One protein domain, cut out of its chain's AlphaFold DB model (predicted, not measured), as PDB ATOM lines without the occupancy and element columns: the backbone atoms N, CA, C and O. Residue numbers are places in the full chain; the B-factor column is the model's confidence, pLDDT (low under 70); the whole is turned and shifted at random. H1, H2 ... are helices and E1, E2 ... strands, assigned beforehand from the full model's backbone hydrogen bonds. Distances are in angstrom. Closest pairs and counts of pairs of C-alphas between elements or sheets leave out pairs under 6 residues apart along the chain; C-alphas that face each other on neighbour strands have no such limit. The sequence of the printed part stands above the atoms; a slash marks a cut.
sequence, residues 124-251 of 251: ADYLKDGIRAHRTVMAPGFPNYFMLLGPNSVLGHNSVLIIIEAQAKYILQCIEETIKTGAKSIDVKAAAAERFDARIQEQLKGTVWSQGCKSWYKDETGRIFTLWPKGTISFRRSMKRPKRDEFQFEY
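AT A GLANCE: This is residues 124 to 251 of the 251 residues of an uncharacterized protein of Kordiimonadales bacterium (UniProt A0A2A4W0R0). The long helix H2 and helix H3 lie on opposite sides of a core of loop, part of residues 128 to 160, with the strand pair E1 E2 at one end and H4 beside the first part of H2. The printed part has 128 residues, in order H1 H2 E1 H3 H4 E2, mostly helix, with 55 residues in named elements, under half. It is compact, radius of gyration of the C-alphas 14.8 A, and spans 49 by 31 by 20 A.

HOW THE PARTS SIT: H1, residues 124 to 127, touches no helix. H2, residues 161 to 181, touches H4, residues 232 to 238, with residues 162 to 166 alone; the closest C-alphas, of Ala 166 and Arg 236, are 5.8 A apart, and the two run the same way at a shallow tilt of 13 degrees. E1, residues 185 to 188, and E2, residues 247 to 250, are antiparallel neighbours, with N 187 and O 248 3.0 A apart, within hydrogen-bond range. H3, residues 190 to 204, is apart from H2. In H2, H3 and H4 every O i to N i+4 pair is within hydrogen-bond range; H1 is too short for one.

IN THESE COORDINATES: H1 begins at C-alpha 124 (135.797, -21.691, 54.968). From first to last C-alpha H2 measures 30.3 A and H3 21.0 A. E2 ends at C-alpha 250 (137.768, -41.324, 41.341).

THE WHOLE: The printed part has no cut. The links H1 to H2 and H3 to H4 are long. Residue 212 alone is under pLDDT 70.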
ATOM      1  N   ALA A 124     135.566 -22.497  53.774       89.94
ATOM      2  CA  ALA A 124     135.797 -21.691  54.968       89.94
ATOM      3  C   ALA A 124     136.567 -22.488  56.038       89.94
ATOM      4  O   ALA A 124     137.599 -22.022  56.523       89.94
ATOM      5  N   ASP A 125     136.142 -23.724  56.325       91.12
ATOM      6  CA  ASP A 125     136.840 -24.610  57.265       91.12
ATOM      7  C   ASP A 125     138.249 -24.971  56.791       91.12
ATOM      8  O   ASP A 125     139.175 -25.048  57.598       91.12
ATOM      9  N   TYR A 126     138.440 -25.179  55.485       91.44
ATOM     10  CA  TYR A 126     139.750 -25.496  54.916       91.44
ATOM     11  C   TYR A 126     140.759 -24.342  55.051       91.44
ATOM     12  O   TYR A 126     141.954 -24.579  55.262       91.44
ATOM     13  N   LEU A 127     140.288 -23.098  54.917       89.31
ATOM     14  CA  LEU A 127     141.118 -21.891  54.918       89.31
ATOM     15  C   LEU A 127     141.308 -21.270  56.311       89.31
ATOM     16  O   LEU A 127     142.155 -20.385  56.448       89.31
ATOM     17  N   LYS A 128     140.579 -21.740  57.335       87.19
ATOM     18  CA  LYS A 128     140.589 -21.170  58.696       87.19
ATOM     19  C   LYS A 128     141.985 -21.083  59.329       87.19
ATOM     20  O   LYS A 128     142.297 -20.102  59.992       87.19
ATOM     21  N   ASP A 129     142.835 -22.082  59.080       84.06
ATOM     22  CA  ASP A 129     144.182 -22.196  59.666       84.06
ATOM     23  C   ASP A 129     145.275 -21.605  58.753       84.06
ATOM     24  O   ASP A 129     146.473 -21.821  58.954       84.06
ATOM     25  N   GLY A 130     144.868 -20.878  57.711       87.00
ATOM     26  CA  GLY A 130     145.755 -20.196  56.785       87.00
ATOM     27  C   GLY A 130     145.387 -20.458  55.334       87.00
ATOM     28  O   GLY A 130     145.263 -21.599  54.882       87.00
ATOM     29  N   ILE A 131     145.298 -19.376  54.562       89.31
ATOM     30  CA  ILE A 131     144.946 -19.444  53.146       89.31
ATOM     31  C   ILE A 131     146.049 -20.156  52.353       89.31
ATOM     32  O   ILE A 131     147.241 -19.819  52.441       89.31
ATOM     33  N   ARG A 132     145.650 -21.170  51.580       92.06
ATOM     34  CA  ARG A 132     146.558 -22.043  50.829       92.06
ATOM     35  C   ARG A 132     145.848 -22.747  49.680       92.06
ATOM     36  O   ARG A 132     144.642 -22.949  49.707       92.06
ATOM     37  N   ALA A 133     146.628 -23.129  48.677       94.62
ATOM     38  CA  ALA A 133     146.182 -23.952  47.560       94.62
ATOM     39  C   ALA A 133     147.365 -24.737  46.987       94.62
ATOM     40  O   ALA A 133     148.496 -24.242  46.921       94.62
ATOM     41  N   HIS A 134     147.110 -25.948  46.500       97.62
ATOM     42  CA  HIS A 134     148.087 -26.694  45.720       97.62
ATOM     43  C   HIS A 134     148.258 -26.060  44.349       97.62
ATOM     44  O   HIS A 134     147.291 -25.837  43.615       97.62
ATOM     45  N   ARG A 135     149.515 -25.771  43.998       96.75
ATOM     46  CA  ARG A 135     149.884 -25.149  42.716       96.75
ATOM     47  C   ARG A 135     149.068 -23.906  42.387       96.75
ATOM     48  O   ARG A 135     148.918 -23.573  41.217       96.75
ATOM     49  N   THR A 136     148.596 -23.200  43.414       95.75
ATOM     50  CA  THR A 136     147.800 -21.969  43.304       95.75
ATOM     51  C   THR A 136     146.424 -22.132  42.645       95.75
ATOM     52  O   THR A 136     145.770 -21.129  42.380       95.75
ATOM     53  N   VAL A 137     145.989 -23.367  42.354       97.12
ATOM     54  CA  VAL A 137     144.791 -23.634  41.536       97.12
ATOM     55  C   VAL A 137     143.819 -24.647  42.135       97.12
ATOM     56  O   VAL A 137     142.695 -24.711  41.666       97.12
ATOM     57  N   MET A 138     144.208 -25.447  43.132       96.94
ATOM     58  CA  MET A 138     143.354 -26.511  43.689       96.94
ATOM     59  C   MET A 138     143.459 -26.577  45.212       96.94
ATOM     60  O   MET A 138     144.489 -26.204  45.772       96.94
ATOM     61  N   ALA A 139     142.438 -27.120  45.869       95.81
ATOM     62  CA  ALA A 139     142.440 -27.427  47.297       95.81
ATOM     63  C   ALA A 139     142.101 -28.921  47.506       95.81
ATOM     64  O   ALA A 139     141.196 -29.415  46.837       95.81
ATOM     65  N   PRO A 140     142.824 -29.652  48.379       97.25
ATOM     66  CA  PRO A 140     142.527 -31.050  48.689       97.25
ATOM     67  C   PRO A 140     141.140 -31.181  49.317       97.25
ATOM     68  O   PRO A 140     140.772 -30.369  50.163       97.25
ATOM     69  N   GLY A 141     140.396 -32.215  48.925       97.25
ATOM     70  CA  GLY A 141     139.025 -32.437  49.387       97.25
ATOM     71  C   GLY A 141     137.969 -31.702  48.559       97.25
ATOM     72  O   GLY A 141     136.782 -31.874  48.819       97.25
ATOM     73  N   PHE A 142     138.367 -30.947  47.530       97.25
ATOM     74  CA  PHE A 142     137.466 -30.239  46.614       97.25
ATOM     75  C   PHE A 142     137.643 -30.790  45.186       97.25
ATOM     76  O   PHE A 142     138.283 -30.154  44.342       97.25
ATOM     77  N   PRO A 143     137.124 -32.000  44.896       97.56
ATOM     78  CA  PRO A 143     137.292 -32.647  43.597       97.56
ATOM     79  C   PRO A 143     136.712 -31.788  42.470       97.56
ATOM     80  O   PRO A 143     135.640 -31.205  42.613       97.56
ATOM     81  N   ASN A 144     137.410 -31.731  41.332       97.25
ATOM     82  CA  ASN A 144     137.043 -30.933  40.150       97.25
ATOM     83  C   ASN A 144     136.900 -29.413  40.384       97.25
ATOM     84  O   ASN A 144     136.510 -28.693  39.464       97.25
ATOM     85  N   TYR A 145     137.251 -28.906  41.567       96.06
ATOM     86  CA  TYR A 145     137.270 -27.478  41.848       96.06
ATOM     87  C   TYR A 145     138.630 -26.878  41.479       96.06
ATOM     88  O   TYR A 145     139.683 -27.324  41.947       96.06
ATOM     89  N   PHE A 146     138.603 -25.837  40.647       96.19
ATOM     90  CA  PHE A 146     139.791 -25.115  40.210       96.19
ATOM     91  C   PHE A 146     139.614 -23.609  40.393       96.19
ATOM     92  O   PHE A 146     138.557 -23.055  40.106       96.19
ATOM     93  N   MET A 147     140.687 -22.938  40.804       93.19
ATOM     94  CA  MET A 147     140.761 -21.488  40.963       93.19
ATOM     95  C   MET A 147     141.765 -20.896  39.976       93.19
ATOM     96  O   MET A 147     142.863 -21.423  39.794       93.19
ATOM     97  N   LEU A 148     141.421 -19.748  39.400       94.19
ATOM     98  CA  LEU A 148     142.395 -18.831  38.810       94.19
ATOM     99  C   LEU A 148     142.724 -17.747  39.828       94.19
ATOM    100  O   LEU A 148     141.875 -17.369  40.629       94.19
ATOM    101  N   LEU A 149     143.962 -17.261  39.796       93.00
ATOM    102  CA  LEU A 149     144.481 -16.304  40.774       93.00
ATOM    103  C   LEU A 149     144.313 -16.755  42.237       93.00
ATOM    104  O   LEU A 149     144.215 -15.924  43.136       93.00
ATOM    105  N   GLY A 150     144.339 -18.067  42.489       92.50
ATOM    106  CA  GLY A 150     144.305 -18.601  43.846       92.50
ATOM    107  C   GLY A 150     145.545 -18.229  44.677       92.50
ATOM    108  O   GLY A 150     146.447 -17.524  44.206       92.50
ATOM    109  N   PRO A 151     145.633 -18.717  45.921       92.62
ATOM    110  CA  PRO A 151     146.727 -18.406  46.841       92.62
ATOM    111  C   PRO A 151     148.126 -18.573  46.224       92.62
ATOM    112  O   PRO A 151     148.388 -19.518  45.483       92.62
ATOM    113  N   ASN A 152     149.031 -17.649  46.550       94.06
ATOM    114  CA  ASN A 152     150.426 -17.576  46.108       94.06
ATOM    115  C   ASN A 152     150.622 -17.469  44.584       94.06
ATOM    116  O   ASN A 152     151.635 -17.932  44.055       94.06
ATOM    117  N   SER A 153     149.676 -16.846  43.876       93.06
ATOM    118  CA  SER A 153     149.726 -16.623  42.424       93.06
ATOM    119  C   SER A 153     150.101 -15.187  42.027       93.06
ATOM    120  O   SER A 153     150.530 -14.948  40.900       93.06
ATOM    121  N   VAL A 154     149.987 -14.212  42.932       90.75
ATOM    122  CA  VAL A 154     150.202 -12.795  42.604       90.75
ATOM    123  C   VAL A 154     151.695 -12.457  42.565       90.75
ATOM    124  O   VAL A 154     152.524 -13.091  43.223       90.75
ATOM    125  N   LEU A 155     152.054 -11.433  41.791       88.31
ATOM    126  CA  LEU A 155     153.426 -10.959  41.616       88.31
ATOM    127  C   LEU A 155     153.553  -9.491  42.029       88.31
ATOM    128  O   LEU A 155     152.659  -8.684  41.777       88.31
ATOM    129  N   GLY A 156     154.702  -9.132  42.606       81.44
ATOM    130  CA  GLY A 156     155.046  -7.740  42.918       81.44
ATOM    131  C   GLY A 156     155.710  -6.981  41.761       81.44
ATOM    132  O   GLY A 156     155.852  -5.765  41.837       81.44
ATOM    133  N   HIS A 157     156.139  -7.681  40.703       85.44
ATOM    134  CA  HIS A 157     157.075  -7.138  39.710       85.44
ATOM    135  C   HIS A 157     156.649  -7.291  38.248       85.44
ATOM    136  O   HIS A 157     157.239  -6.623  37.409       85.44
ATOM    137  N   ASN A 158     155.685  -8.157  37.925       90.06
ATOM    138  CA  ASN A 158     155.307  -8.486  36.543       90.06
ATOM    139  C   ASN A 158     153.786  -8.674  36.400       90.06
ATOM    140  O   ASN A 158     153.050  -8.625  37.386       90.06
ATOM    141  N   SER A 159     153.314  -8.888  35.172       91.19
ATOM    142  CA  SER A 159     151.887  -9.042  34.879       91.19
ATOM    143  C   SER A 159     151.316 -10.360  35.409       91.19
ATOM    144  O   SER A 159     151.861 -11.437  35.157       91.19
ATOM    145  N   VAL A 160     150.163 -10.272  36.076       92.56
ATOM    146  CA  VAL A 160     149.372 -11.434  36.508       92.56
ATOM    147  C   VAL A 160     148.738 -12.190  35.334       92.56
ATOM    148  O   VAL A 160     148.408 -13.357  35.489       92.56
ATOM    149  N   LEU A 161     148.639 -11.602  34.136       94.25
ATOM    150  CA  LEU A 161     148.137 -12.321  32.953       94.25
ATOM    151  C   LEU A 161     148.991 -13.555  32.631       94.25
ATOM    152  O   LEU A 161     148.460 -14.618  32.334       94.25
ATOM    153  N   ILE A 162     150.311 -13.452  32.811       94.31
ATOM    154  CA  ILE A 162     151.252 -14.564  32.598       94.31
ATOM    155  C   ILE A 162     150.970 -15.720  33.569       94.31
ATOM    156  O   ILE A 162     151.203 -16.891  33.259       94.31
ATOM    157  N   ILE A 163     150.491 -15.384  34.767       96.19
ATOM    158  CA  ILE A 163     150.091 -16.349  35.783       96.19
ATOM    159  C   ILE A 163     148.790 -17.026  35.372       96.19
ATOM    160  O   ILE A 163     148.744 -18.253  35.344       96.19
ATOM    161  N   ILE A 164     147.783 -16.240  34.985       97.19
ATOM    162  CA  ILE A 164     146.471 -16.733  34.551       97.19
ATOM    163  C   ILE A 164     146.616 -17.695  33.371       97.19
ATOM    164  O   ILE A 164     146.088 -18.800  33.422       97.19
ATOM    165  N   GLU A 165     147.381 -17.334  32.340       97.38
ATOM    166  CA  GLU A 165     147.615 -18.194  31.171       97.38
ATOM    167  C   GLU A 165     148.269 -19.529  31.556       97.38
ATOM    168  O   GLU A 165     147.896 -20.596  31.060       97.38
ATOM    169  N   ALA A 166     149.248 -19.489  32.467       97.81
ATOM    170  CA  ALA A 166     149.918 -20.687  32.957       97.81
ATOM    171  C   ALA A 166     148.995 -21.555  33.829       97.81
ATOM    172  O   ALA A 166     149.037 -22.780  33.714       97.81
ATOM    173  N   GLN A 167     148.157 -20.939  34.668       98.06
ATOM    174  CA  GLN A 167     147.146 -21.629  35.469       98.06
ATOM    175  C   GLN A 167     146.082 -22.277  34.578       98.06
ATOM    176  O   GLN A 167     145.847 -23.473  34.707       98.06
ATOM    177  N   ALA A 168     145.512 -21.534  33.626       98.25
ATOM    178  CA  ALA A 168     144.502 -22.033  32.697       98.25
ATOM    179  C   ALA A 168     145.019 -23.241  31.904       98.25
ATOM    180  O   ALA A 168     144.369 -24.282  31.861       98.25
ATOM    181  N   LYS A 169     146.242 -23.154  31.358       98.31
ATOM    182  CA  LYS A 169     146.871 -24.286  30.665       98.31
ATOM    183  C   LYS A 169     147.047 -25.505  31.574       98.31
ATOM    184  O   LYS A 169     146.812 -26.627  31.136       98.31
ATOM    185  N   TYR A 170     147.476 -25.301  32.816       98.44
ATOM    186  CA  TYR A 170     147.651 -26.389  33.777       98.44
ATOM    187  C   TYR A 170     146.314 -27.045  34.154       98.44
ATOM    188  O   TYR A 170     146.233 -28.268  34.209       98.44
ATOM    189  N   ILE A 171     145.263 -26.246  34.361       98.50
ATOM    190  CA  ILE A 171     143.906 -26.726  34.661       98.50
ATOM    191  C   ILE A 171     143.366 -27.561  33.497       98.50
ATOM    192  O   ILE A 171     142.904 -28.676  33.718       98.50
ATOM    193  N   LEU A 172     143.506 -27.081  32.255       98.38
ATOM    194  CA  LEU A 172     143.122 -27.847  31.063       98.38
ATOM    195  C   LEU A 172     143.853 -29.195  30.995       98.38
ATOM    196  O   LEU A 172     143.231 -30.216  30.723       98.38
ATOM    197  N   GLN A 173     145.148 -29.232  31.324       98.19
ATOM    198  CA  GLN A 173     145.902 -30.486  31.393       98.19
ATOM    199  C   GLN A 173     145.394 -31.429  32.495       98.19
ATOM    200  O   GLN A 173     145.388 -32.638  32.283       98.19
ATOM    201  N   CYS A 174     144.971 -30.915  33.656       98.06
ATOM    202  CA  CYS A 174     144.331 -31.736  34.689       98.06
ATOM    203  C   CYS A 174     143.020 -32.346  34.176       98.06
ATOM    204  O   CYS A 174     142.830 -33.550  34.307       98.06
ATOM    205  N   ILE A 175     142.160 -31.535  33.551       98.06
ATOM    206  CA  ILE A 175     140.877 -31.979  32.984       98.06
ATOM    207  C   ILE A 175     141.103 -33.051  31.911       98.06
ATOM    208  O   ILE A 175     140.457 -34.098  31.928       98.06
ATOM    209  N   GLU A 176     142.060 -32.835  31.007       97.50
ATOM    210  CA  GLU A 176     142.431 -33.827  29.998       97.50
ATOM    211  C   GLU A 176     142.915 -35.144  30.615       97.50
ATOM    212  O   GLU A 176     142.582 -36.207  30.100       97.50
ATOM    213  N   GLU A 177     143.728 -35.101  31.675       96.19
ATOM    214  CA  GLU A 177     144.201 -36.313  32.356       96.19
ATOM    215  C   GLU A 177     143.030 -37.075  32.995       96.19
ATOM    216  O   GLU A 177     142.960 -38.291  32.820       96.19
ATOM    217  N   THR A 178     142.076 -36.382  33.627       97.25
ATOM    218  CA  THR A 178     140.842 -36.987  34.166       97.25
ATOM    219  C   THR A 178     140.077 -37.738  33.076       97.25
ATOM    220  O   THR A 178     139.835 -38.941  33.210       97.25
ATOM    221  N   ILE A 179     139.809 -37.072  31.944       97.19
ATOM    222  CA  ILE A 179     139.109 -37.661  30.790       97.19
ATOM    223  C   ILE A 179     139.885 -38.862  30.232       97.19
ATOM    224  O   ILE A 179     139.310 -39.928  30.033       97.19
ATOM    225  N   LYS A 180     141.201 -38.722  30.016       95.62
ATOM    226  CA  LYS A 180     142.064 -39.789  29.472       95.62
ATOM    227  C   LYS A 180     142.100 -41.027  30.361       95.62
ATOM    228  O   LYS A 180     142.259 -42.131  29.852       95.62
ATOM    229  N   THR A 181     142.001 -40.851  31.676       94.00
ATOM    230  CA  THR A 181     141.951 -41.981  32.609       94.00
ATOM    231  C   THR A 181     140.581 -42.644  32.690       94.00
ATOM    232  O   THR A 181     140.519 -43.762  33.180       94.00
ATOM    233  N   GLY A 182     139.509 -42.008  32.208       96.62
ATOM    234  CA  GLY A 182     138.138 -42.474  32.441       96.62
ATOM    235  C   GLY A 182     137.653 -42.233  33.875       96.62
ATOM    236  O   GLY A 182     136.719 -42.891  34.318       96.62
ATOM    237  N   ALA A 183     138.297 -41.321  34.606       97.62
ATOM    238  CA  ALA A 183     137.891 -40.928  35.948       97.62
ATOM    239  C   ALA A 183     136.748 -39.899  35.887       97.62
ATOM    240  O   ALA A 183     136.681 -39.083  34.968       97.62
ATOM    241  N   LYS A 184     135.870 -39.901  36.890       96.88
ATOM    242  CA  LYS A 184     134.823 -38.890  37.109       96.88
ATOM    243  C   LYS A 184     135.362 -37.632  37.775       96.88
ATOM    244  O   LYS A 184     134.842 -36.536  37.556       96.88
ATOM    245  N   SER A 185     136.383 -37.778  38.616       97.44
ATOM    246  CA  SER A 185     136.964 -36.641  39.315       97.44
ATOM    247  C   SER A 185     138.470 -36.742  39.496       97.44
ATOM    248  O   SER A 185     139.052 -37.829  39.517       97.44
ATOM    249  N   ILE A 186     139.087 -35.569  39.617       98.19
ATOM    250  CA  ILE A 186     140.467 -35.391  40.050       98.19
ATOM    251  C   ILE A 186     140.483 -34.535  41.312       98.19
ATOM    252  O   ILE A 186     139.842 -33.485  41.379       98.19
ATOM    253  N   ASP A 187     141.250 -34.978  42.297       98.31
ATOM    254  CA  ASP A 187     141.508 -34.236  43.523       98.31
ATOM    255  C   ASP A 187     143.004 -34.292  43.854       98.31
ATOM    256  O   ASP A 187     143.728 -35.210  43.451       98.31
ATOM    257  N   VAL A 188     143.497 -33.284  44.562       98.00
ATOM    258  CA  VAL A 188     144.885 -33.252  45.017       98.00
ATOM    259  C   VAL A 188     145.015 -34.006  46.337       98.00
ATOM    260  O   VAL A 188     144.231 -33.829  47.263       98.00
ATOM    261  N   LYS A 189     146.062 -34.823  46.464       98.25
ATOM    262  CA  LYS A 189     146.383 -35.476  47.739       98.25
ATOM    263  C   LYS A 189     146.799 -34.434  48.780       98.25
ATOM    264  O   LYS A 189     147.693 -33.631  48.508       98.25
ATOM    265  N   ALA A 190     146.261 -34.518  49.998       96.69
ATOM    266  CA  ALA A 190     146.595 -33.607  51.103       96.69
ATOM    267  C   ALA A 190     148.115 -33.449  51.305       96.69
ATOM    268  O   ALA A 190     148.641 -32.339  51.257       96.69
ATOM    269  N   ALA A 191     148.850 -34.564  51.357       98.00
ATOM    270  CA  ALA A 191     150.306 -34.554  51.502       98.00
ATOM    271  C   ALA A 191     151.042 -33.822  50.357       98.00
ATOM    272  O   ALA A 191     152.121 -33.265  50.561       98.00
ATOM    273  N   ALA A 192     150.508 -33.831  49.130       98.19
ATOM    274  CA  ALA A 192     151.095 -33.078  48.019       98.19
ATOM    275  C   ALA A 192     150.862 -31.570  48.180       98.19
ATOM    276  O   ALA A 192     151.795 -30.792  47.955       98.19
ATOM    277  N   ALA A 193     149.660 -31.182  48.614       97.50
ATOM    278  CA  ALA A 193     149.311 -29.795  48.897       97.50
ATOM    279  C   ALA A 193     150.153 -29.228  50.055       97.50
ATOM    280  O   ALA A 193     150.719 -28.147  49.925       97.50
ATOM    281  N   GLU A 194     150.332 -29.989  51.135       97.00
ATOM    282  CA  GLU A 194     151.173 -29.618  52.283       97.00
ATOM    283  C   GLU A 194     152.644 -29.439  51.897       97.00
ATOM    284  O   GLU A 194     153.261 -28.429  52.235       97.00
ATOM    285  N   ARG A 195     153.216 -30.377  51.128       97.75
ATOM    286  CA  ARG A 195     154.595 -30.241  50.624       97.75
ATOM    287  C   ARG A 195     154.758 -29.018  49.730       97.75
ATOM    288  O   ARG A 195     155.804 -28.364  49.763       97.75
ATOM    289  N   PHE A 196     153.764 -28.736  48.885       97.44
ATOM    290  CA  PHE A 196     153.768 -27.538  48.054       97.44
ATOM    291  C   PHE A 196     153.759 -26.285  48.931       97.44
ATOM    292  O   PHE A 196     154.619 -25.425  48.739       97.44
ATOM    293  N   ASP A 197     152.847 -26.225  49.900       96.62
ATOM    294  CA  ASP A 197     152.680 -25.089  50.799       96.62
ATOM    295  C   ASP A 197     153.941 -24.807  51.616       96.62
ATOM    296  O   ASP A 197     154.503 -23.715  51.526       96.62
ATOM    297  N   ALA A 198     154.459 -25.817  52.319       96.69
ATOM    298  CA  ALA A 198     155.658 -25.699  53.144       96.69
ATOM    299  C   ALA A 198     156.849 -25.160  52.339       96.69
ATOM    300  O   ALA A 198     157.570 -24.270  52.785       96.69
ATOM    301  N   ARG A 199     157.021 -25.638  51.101       96.75
ATOM    302  CA  ARG A 199     158.073 -25.155  50.201       96.75
ATOM    303  C   ARG A 199     157.877 -23.692  49.800       96.75
ATOM    304  O   ARG A 199     158.869 -22.981  49.645       96.75
ATOM    305  N   ILE A 200     156.643 -23.256  49.542       96.38
ATOM    306  CA  ILE A 200     156.359 -21.861  49.179       96.38
ATOM    307  C   ILE A 200     156.580 -20.946  50.378       96.38
ATOM    308  O   ILE A 200     157.287 -19.949  50.238       96.38
ATOM    309  N   GLN A 201     156.070 -21.318  51.551       95.50
ATOM    310  CA  GLN A 201     156.278 -20.558  52.781       95.50
ATOM    311  C   GLN A 201     157.765 -20.453  53.133       95.50
ATOM    312  O   GLN A 201     158.238 -19.362  53.437       95.50
ATOM    313  N   GLU A 202     158.542 -21.529  52.979       95.12
ATOM    314  CA  GLU A 202     159.998 -21.492  53.165       95.12
ATOM    315  C   GLU A 202     160.688 -20.522  52.195       95.12
ATOM    316  O   GLU A 202     161.564 -19.764  52.589       95.12
ATOM    317  N   GLN A 203     160.269 -20.481  50.928       93.38
ATOM    318  CA  GLN A 203     160.832 -19.548  49.943       93.38
ATOM    319  C   GLN A 203     160.431 -18.089  50.184       93.38
ATOM    320  O   GLN A 203     161.114 -17.186  49.701       93.38
ATOM    321  N   LEU A 204     159.315 -17.856  50.875       92.88
ATOM    322  CA  LEU A 204     158.858 -16.525  51.261       92.88
ATOM    323  C   LEU A 204     159.609 -16.002  52.492       92.88
ATOM    324  O   LEU A 204     159.715 -14.780  52.655       92.88
ATOM    325  N   LYS A 205     160.189 -16.887  53.316       89.69
ATOM    326  CA  LYS A 205     161.095 -16.483  54.398       89.69
ATOM    327  C   LYS A 205     162.293 -15.730  53.824       89.69
ATOM    328  O   LYS A 205     162.872 -16.104  52.807       89.69
ATOM    329  N   GLY A 206     162.653 -14.625  54.470       82.31
ATOM    330  CA  GLY A 206     163.782 -13.790  54.063       82.31
ATOM    331  C   GLY A 206     163.496 -12.847  52.890       82.31
ATOM    332  O   GLY A 206     164.342 -12.016  52.578       82.31
ATOM    333  N   THR A 207     162.312 -12.894  52.272       88.00
ATOM    334  CA  THR A 207     161.899 -11.884  51.279       88.00
ATOM    335  C   THR A 207     161.620 -10.537  51.947       88.00
ATOM    336  O   THR A 207     161.321 -10.486  53.143       88.00
ATOM    337  N   VAL A 208     161.640  -9.437  51.185       84.50
ATOM    338  CA  VAL A 208     161.258  -8.102  51.703       84.50
ATOM    339  C   VAL A 208     159.831  -8.091  52.257       84.50
ATOM    340  O   VAL A 208     159.536  -7.382  53.214       84.50
ATOM    341  N   TRP A 209     158.959  -8.946  51.718       85.12
ATOM    342  CA  TRP A 209     157.584  -9.097  52.179       85.12
ATOM    343  C   TRP A 209     157.509  -9.699  53.580       85.12
ATOM    344  O   TRP A 209     156.574  -9.397  54.307       85.12
ATOM    345  N   SER A 210     158.501 -10.482  54.013       81.81
ATOM    346  CA  SER A 210     158.554 -11.057  55.366       81.81
ATOM    347  C   SER A 210     159.086 -10.097  56.448       81.81
ATOM    348  O   SER A 210     158.901 -10.365  57.630       81.81
ATOM    349  N   GLN A 211     159.664  -8.943  56.087       73.81
ATOM    350  CA  GLN A 211     160.409  -8.059  57.006       73.81
ATOM    351  C   GLN A 211     159.525  -7.084  57.818       73.81
ATOM    352  O   GLN A 211     159.682  -5.871  57.728       73.81
ATOM    353  N   GLY A 212     158.574  -7.598  58.606       67.56
ATOM    354  CA  GLY A 212     157.882  -6.826  59.664       67.56
ATOM    355  C   GLY A 212     156.908  -5.726  59.213       67.56
ATOM    356  O   GLY A 212     156.248  -5.105  60.039       67.56
ATOM    357  N   CYS A 213     156.769  -5.492  57.914       74.56
ATOM    358  CA  CYS A 213     155.867  -4.476  57.391       74.56
ATOM    359  C   CYS A 213     154.429  -5.007  57.227       74.56
ATOM    360  O   CYS A 213     154.210  -6.150  56.791       74.56
ATOM    361  N   LYS A 214     153.456  -4.158  57.594       75.00
ATOM    362  CA  LYS A 214     152.017  -4.392  57.414       75.00
ATOM    363  C   LYS A 214     151.660  -4.205  55.941       75.00
ATOM    364  O   LYS A 214     151.761  -3.105  55.396       75.00
ATOM    365  N   SER A 215     151.247  -5.287  55.298       82.56
ATOM    366  CA  SER A 215     150.843  -5.302  53.896       82.56
ATOM    367  C   SER A 215     149.669  -6.253  53.721       82.56
ATOM    368  O   SER A 215     149.581  -7.262  54.416       82.56
ATOM    369  N   TRP A 216     148.826  -5.966  52.732       82.25
ATOM    370  CA  TRP A 216     147.706  -6.811  52.316       82.25
ATOM    371  C   TRP A 216     148.152  -8.192  51.807       82.25
ATOM    372  O   TRP A 216     147.331  -9.068  51.564       82.25
ATOM    373  N   TYR A 217     149.463  -8.406  51.654       86.88
ATOM    374  CA  TYR A 217     150.019  -9.694  51.263       86.88
ATOM    375  C   TYR A 217     149.886 -10.802  52.314       86.88
ATOM    376  O   TYR A 217     150.056 -11.974  51.958       86.88
ATOM    377  N   LYS A 218     149.655 -10.421  53.577       87.44
ATOM    378  CA  LYS A 218     149.660 -11.295  54.751       87.44
ATOM    379  C   LYS A 218     148.294 -11.359  55.411       87.44
ATOM    380  O   LYS A 218     147.555 -10.380  55.372       87.44
ATOM    381  N   ASP A 219     148.007 -12.492  56.034       84.94
ATOM    382  CA  ASP A 219     146.895 -12.611  56.974       84.94
ATOM    383  C   ASP A 219     147.293 -12.120  58.380       84.94
ATOM    384  O   ASP A 219     148.415 -11.653  58.610       84.94
ATOM    385  N   GLU A 220     146.357 -12.218  59.325       81.88
ATOM    386  CA  GLU A 220     146.528 -11.784  60.717       81.88
ATOM    387  C   GLU A 220     147.632 -12.552  61.460       81.88
ATOM    388  O   GLU A 220     148.252 -12.010  62.373       81.88
ATOM    389  N   THR A 221     147.951 -13.776  61.024       84.44
ATOM    390  CA  THR A 221     149.051 -14.585  61.580       84.44
ATOM    391  C   THR A 221     150.419 -14.177  61.020       84.44
ATOM    392  O   THR A 221     151.461 -14.647  61.477       84.44
ATOM    393  N   GLY A 222     150.440 -13.289  60.019       86.75
ATOM    394  CA  GLY A 222     151.642 -12.859  59.308       86.75
ATOM    395  C   GLY A 222     152.045 -13.780  58.152       86.75
ATOM    396  O   GLY A 222     153.064 -13.521  57.499       86.75
ATOM    397  N   ARG A 223     151.256 -14.820  57.860       89.88
ATOM    398  CA  ARG A 223     151.492 -15.757  56.759       89.88
ATOM    399  C   ARG A 223     151.241 -15.068  55.420       89.88
ATOM    400  O   ARG A 223     150.216 -14.427  55.205       89.88
ATOM    401  N   ILE A 224     152.184 -15.215  54.488       91.69
ATOM    402  CA  ILE A 224     152.082 -14.626  53.147       91.69
ATOM    403  C   ILE A 224     151.345 -15.611  52.232       91.69
ATOM    404  O   ILE A 224     151.908 -16.616  51.791       91.69
ATOM    405  N   PHE A 225     150.088 -15.306  51.921       90.94
ATOM    406  CA  PHE A 225     149.218 -16.178  51.120       90.94
ATOM    407  C   PHE A 225     148.966 -15.656  49.698       90.94
ATOM    408  O   PHE A 225     148.410 -16.366  48.872       90.94
ATOM    409  N   THR A 226     149.349 -14.419  49.385       90.31
ATOM    410  CA  THR A 226     149.048 -13.783  48.084       90.31
ATOM    411  C   THR A 226     150.147 -14.001  47.048       90.31
ATOM    412  O   THR A 226     149.870 -14.285  45.883       90.31
ATOM    413  N   LEU A 227     151.408 -13.866  47.465       92.38
ATOM    414  CA  LEU A 227     152.539 -13.698  46.561       92.38
ATOM    415  C   LEU A 227     153.225 -15.011  46.191       92.38
ATOM    416  O   LEU A 227     153.421 -15.898  47.026       92.38
ATOM    417  N   TRP A 228     153.675 -15.076  44.943       94.62
ATOM    418  CA  TRP A 228     154.632 -16.064  44.471       94.62
ATOM    419  C   TRP A 228     156.074 -15.604  44.776       94.62
ATOM    420  O   TRP A 228     156.465 -14.506  44.378       94.62
ATOM    421  N   PRO A 229     156.921 -16.431  45.423       92.06
ATOM    422  CA  PRO A 229     158.247 -16.013  45.904       92.06
ATOM    423  C   PRO A 229     159.326 -15.839  44.818       92.06
ATOM    424  O   PRO A 229     160.480 -15.526  45.124       92.06
ATOM    425  N   LYS A 230     159.018 -16.119  43.548       92.69
ATOM    426  CA  LYS A 230     160.003 -16.167  42.452       92.69
ATOM    427  C   LYS A 230     159.515 -15.398  41.218       92.69
ATOM    428  O   LYS A 230     158.504 -14.714  41.239       92.69
ATOM    429  N   GLY A 231     160.258 -15.514  40.119       93.81
ATOM    430  CA  GLY A 231     159.887 -14.961  38.816       93.81
ATOM    431  C   GLY A 231     158.779 -15.734  38.095       93.81
ATOM    432  O   GLY A 231     158.499 -16.900  38.407       93.81
ATOM    433  N   THR A 232     158.214 -15.094  37.072       94.94
ATOM    434  CA  THR A 232     157.235 -15.679  36.144       94.94
ATOM    435  C   THR A 232     157.795 -16.900  35.418       94.94
ATOM    436  O   THR A 232     157.072 -17.872  35.204       94.94
ATOM    437  N   ILE A 233     159.096 -16.922  35.105       94.44
ATOM    438  CA  ILE A 233     159.736 -18.091  34.477       94.44
ATOM    439  C   ILE A 233     159.663 -19.302  35.414       94.44
ATOM    440  O   ILE A 233     159.337 -20.412  34.984       94.44
ATOM    441  N   SER A 234     159.932 -19.096  36.706       94.94
ATOM    442  CA  SER A 234     159.828 -20.160  37.707       94.94
ATOM    443  C   SER A 234     158.386 -20.627  37.875       94.94
ATOM    444  O   SER A 234     158.172 -21.828  38.015       94.94
ATOM    445  N   PHE A 235     157.420 -19.705  37.843       96.69
ATOM    446  CA  PHE A 235     156.000 -20.037  37.939       96.69
ATOM    447  C   PHE A 235     155.544 -20.899  36.754       96.69
ATOM    448  O   PHE A 235     155.017 -21.999  36.931       96.69
ATOM    449  N   ARG A 236     155.837 -20.465  35.523       96.12
ATOM    450  CA  ARG A 236     155.511 -21.216  34.300       96.12
ATOM    451  C   ARG A 236     156.144 -22.606  34.295       96.12
ATOM    452  O   ARG A 236     155.509 -23.568  33.880       96.12
ATOM    453  N   ARG A 237     157.382 -22.731  34.789       96.25
ATOM    454  CA  ARG A 237     158.046 -24.034  34.953       96.25
ATOM    455  C   ARG A 237     157.332 -24.914  35.972       96.25
ATOM    456  O   ARG A 237     157.157 -26.098  35.698       96.25
ATOM    457  N   SER A 238     156.896 -24.367  37.112       95.50
ATOM    458  CA  SER A 238     156.090 -25.145  38.057       95.50
ATOM    459  C   SER A 238     154.750 -25.565  37.457       95.50
ATOM    460  O   SER A 238     154.321 -26.677  37.719       95.50
ATOM    461  N   MET A 239     154.144 -24.766  36.581       96.44
ATOM    462  CA  MET A 239     152.863 -25.073  35.928       96.44
ATOM    463  C   MET A 239     153.006 -25.835  34.598       96.44
ATOM    464  O   MET A 239     152.072 -25.880  33.807       96.44
ATOM    465  N   LYS A 240     154.170 -26.435  34.304       95.25
ATOM    466  CA  LYS A 240     154.430 -27.048  32.987       95.25
ATOM    467  C   LYS A 240     153.562 -28.283  32.697       95.25
ATOM    468  O   LYS A 240     153.186 -28.484  31.541       95.25
ATOM    469  N   ARG A 241     153.351 -29.137  33.704       95.19
ATOM    470  CA  ARG A 241     152.563 -30.375  33.596       95.19
ATOM    471  C   ARG A 241     152.094 -30.865  34.975       95.19
ATOM    472  O   ARG A 241     152.907 -30.832  35.909       95.19
ATOM    473  N   PRO A 242     150.853 -31.371  35.104       95.38
ATOM    474  CA  PRO A 242     150.407 -32.101  36.281       95.38
ATOM    475  C   PRO A 242     151.253 -33.344  36.531       95.38
ATOM    476  O   PRO A 242     151.543 -34.112  35.611       95.38
ATOM    477  N   LYS A 243     151.677 -33.545  37.780       95.38
ATOM    478  CA  LYS A 243     152.369 -34.773  38.169       95.38
ATOM    479  C   LYS A 243     151.348 -35.738  38.748       95.38
ATOM    480  O   LYS A 243     150.752 -35.437  39.775       95.38
ATOM    481  N   ARG A 244     151.128 -36.871  38.079       93.44
ATOM    482  CA  ARG A 244     150.076 -37.837  38.443       93.44
ATOM    483  C   ARG A 244     150.161 -38.327  39.891       93.44
ATOM    484  O   ARG A 244     149.132 -38.567  40.503       93.44
ATOM    485  N   ASP A 245     151.361 -38.444  40.451       96.38
ATOM    486  CA  ASP A 245     151.587 -38.872  41.835       96.38
ATOM    487  C   ASP A 245     151.033 -37.889  42.882       96.38
ATOM    488  O   ASP A 245     150.714 -38.308  43.998       96.38
ATOM    489  N   GLU A 246     150.859 -36.613  42.526       97.56
ATOM    490  CA  GLU A 246     150.250 -35.581  43.375       97.56
ATOM    491  C   GLU A 246     148.714 -35.666  43.426       97.56
ATOM    492  O   GLU A 246     148.106 -35.048  44.301       97.56
ATOM    493  N   PHE A 247     148.092 -36.438  42.530       97.88
ATOM    494  CA  PHE A 247     146.640 -36.503  42.364       97.88
ATOM    495  C   PHE A 247     146.062 -37.867  42.731       97.88
ATOM    496  O   PHE A 247     146.744 -38.897  42.691       97.88
ATOM    497  N   GLN A 248     144.785 -37.849  43.090       97.12
ATOM    498  CA  GLN A 248     143.923 -39.013  43.218       97.12
ATOM    499  C   GLN A 248     142.758 -38.875  42.236       97.12
ATOM    500  O   GLN A 248     142.261 -37.771  42.008       97.12
ATOM    501  N   PHE A 249     142.368 -40.000  41.643       97.00
ATOM    502  CA  PHE A 249     141.314 -40.082  40.639       97.00
ATOM    503  C   PHE A 249     140.204 -40.985  41.162       97.00
ATOM    504  O   PHE A 249     140.482 -42.047  41.721       97.00
ATOM    505  N   GLU A 250     138.962 -40.557  40.982       93.94
ATOM    506  CA  GLU A 250     137.768 -41.324  41.341       93.94
ATOM    507  C   GLU A 250     137.060 -41.770  40.065       93.94
ATOM    508  O   GLU A 250     136.897 -40.960  39.154       93.94
ATOM    509  N   TYR A 251     136.662 -43.041  39.994       92.38
ATOM    510  CA  TYR A 251     136.155 -43.699  38.783       92.38
ATOM    511  C   TYR A 251     134.650 -43.976  38.845       92.38
ATOM    512  O   TYR A 251     134.075 -44.172  39.934       92.38
TER     513      TYR A 251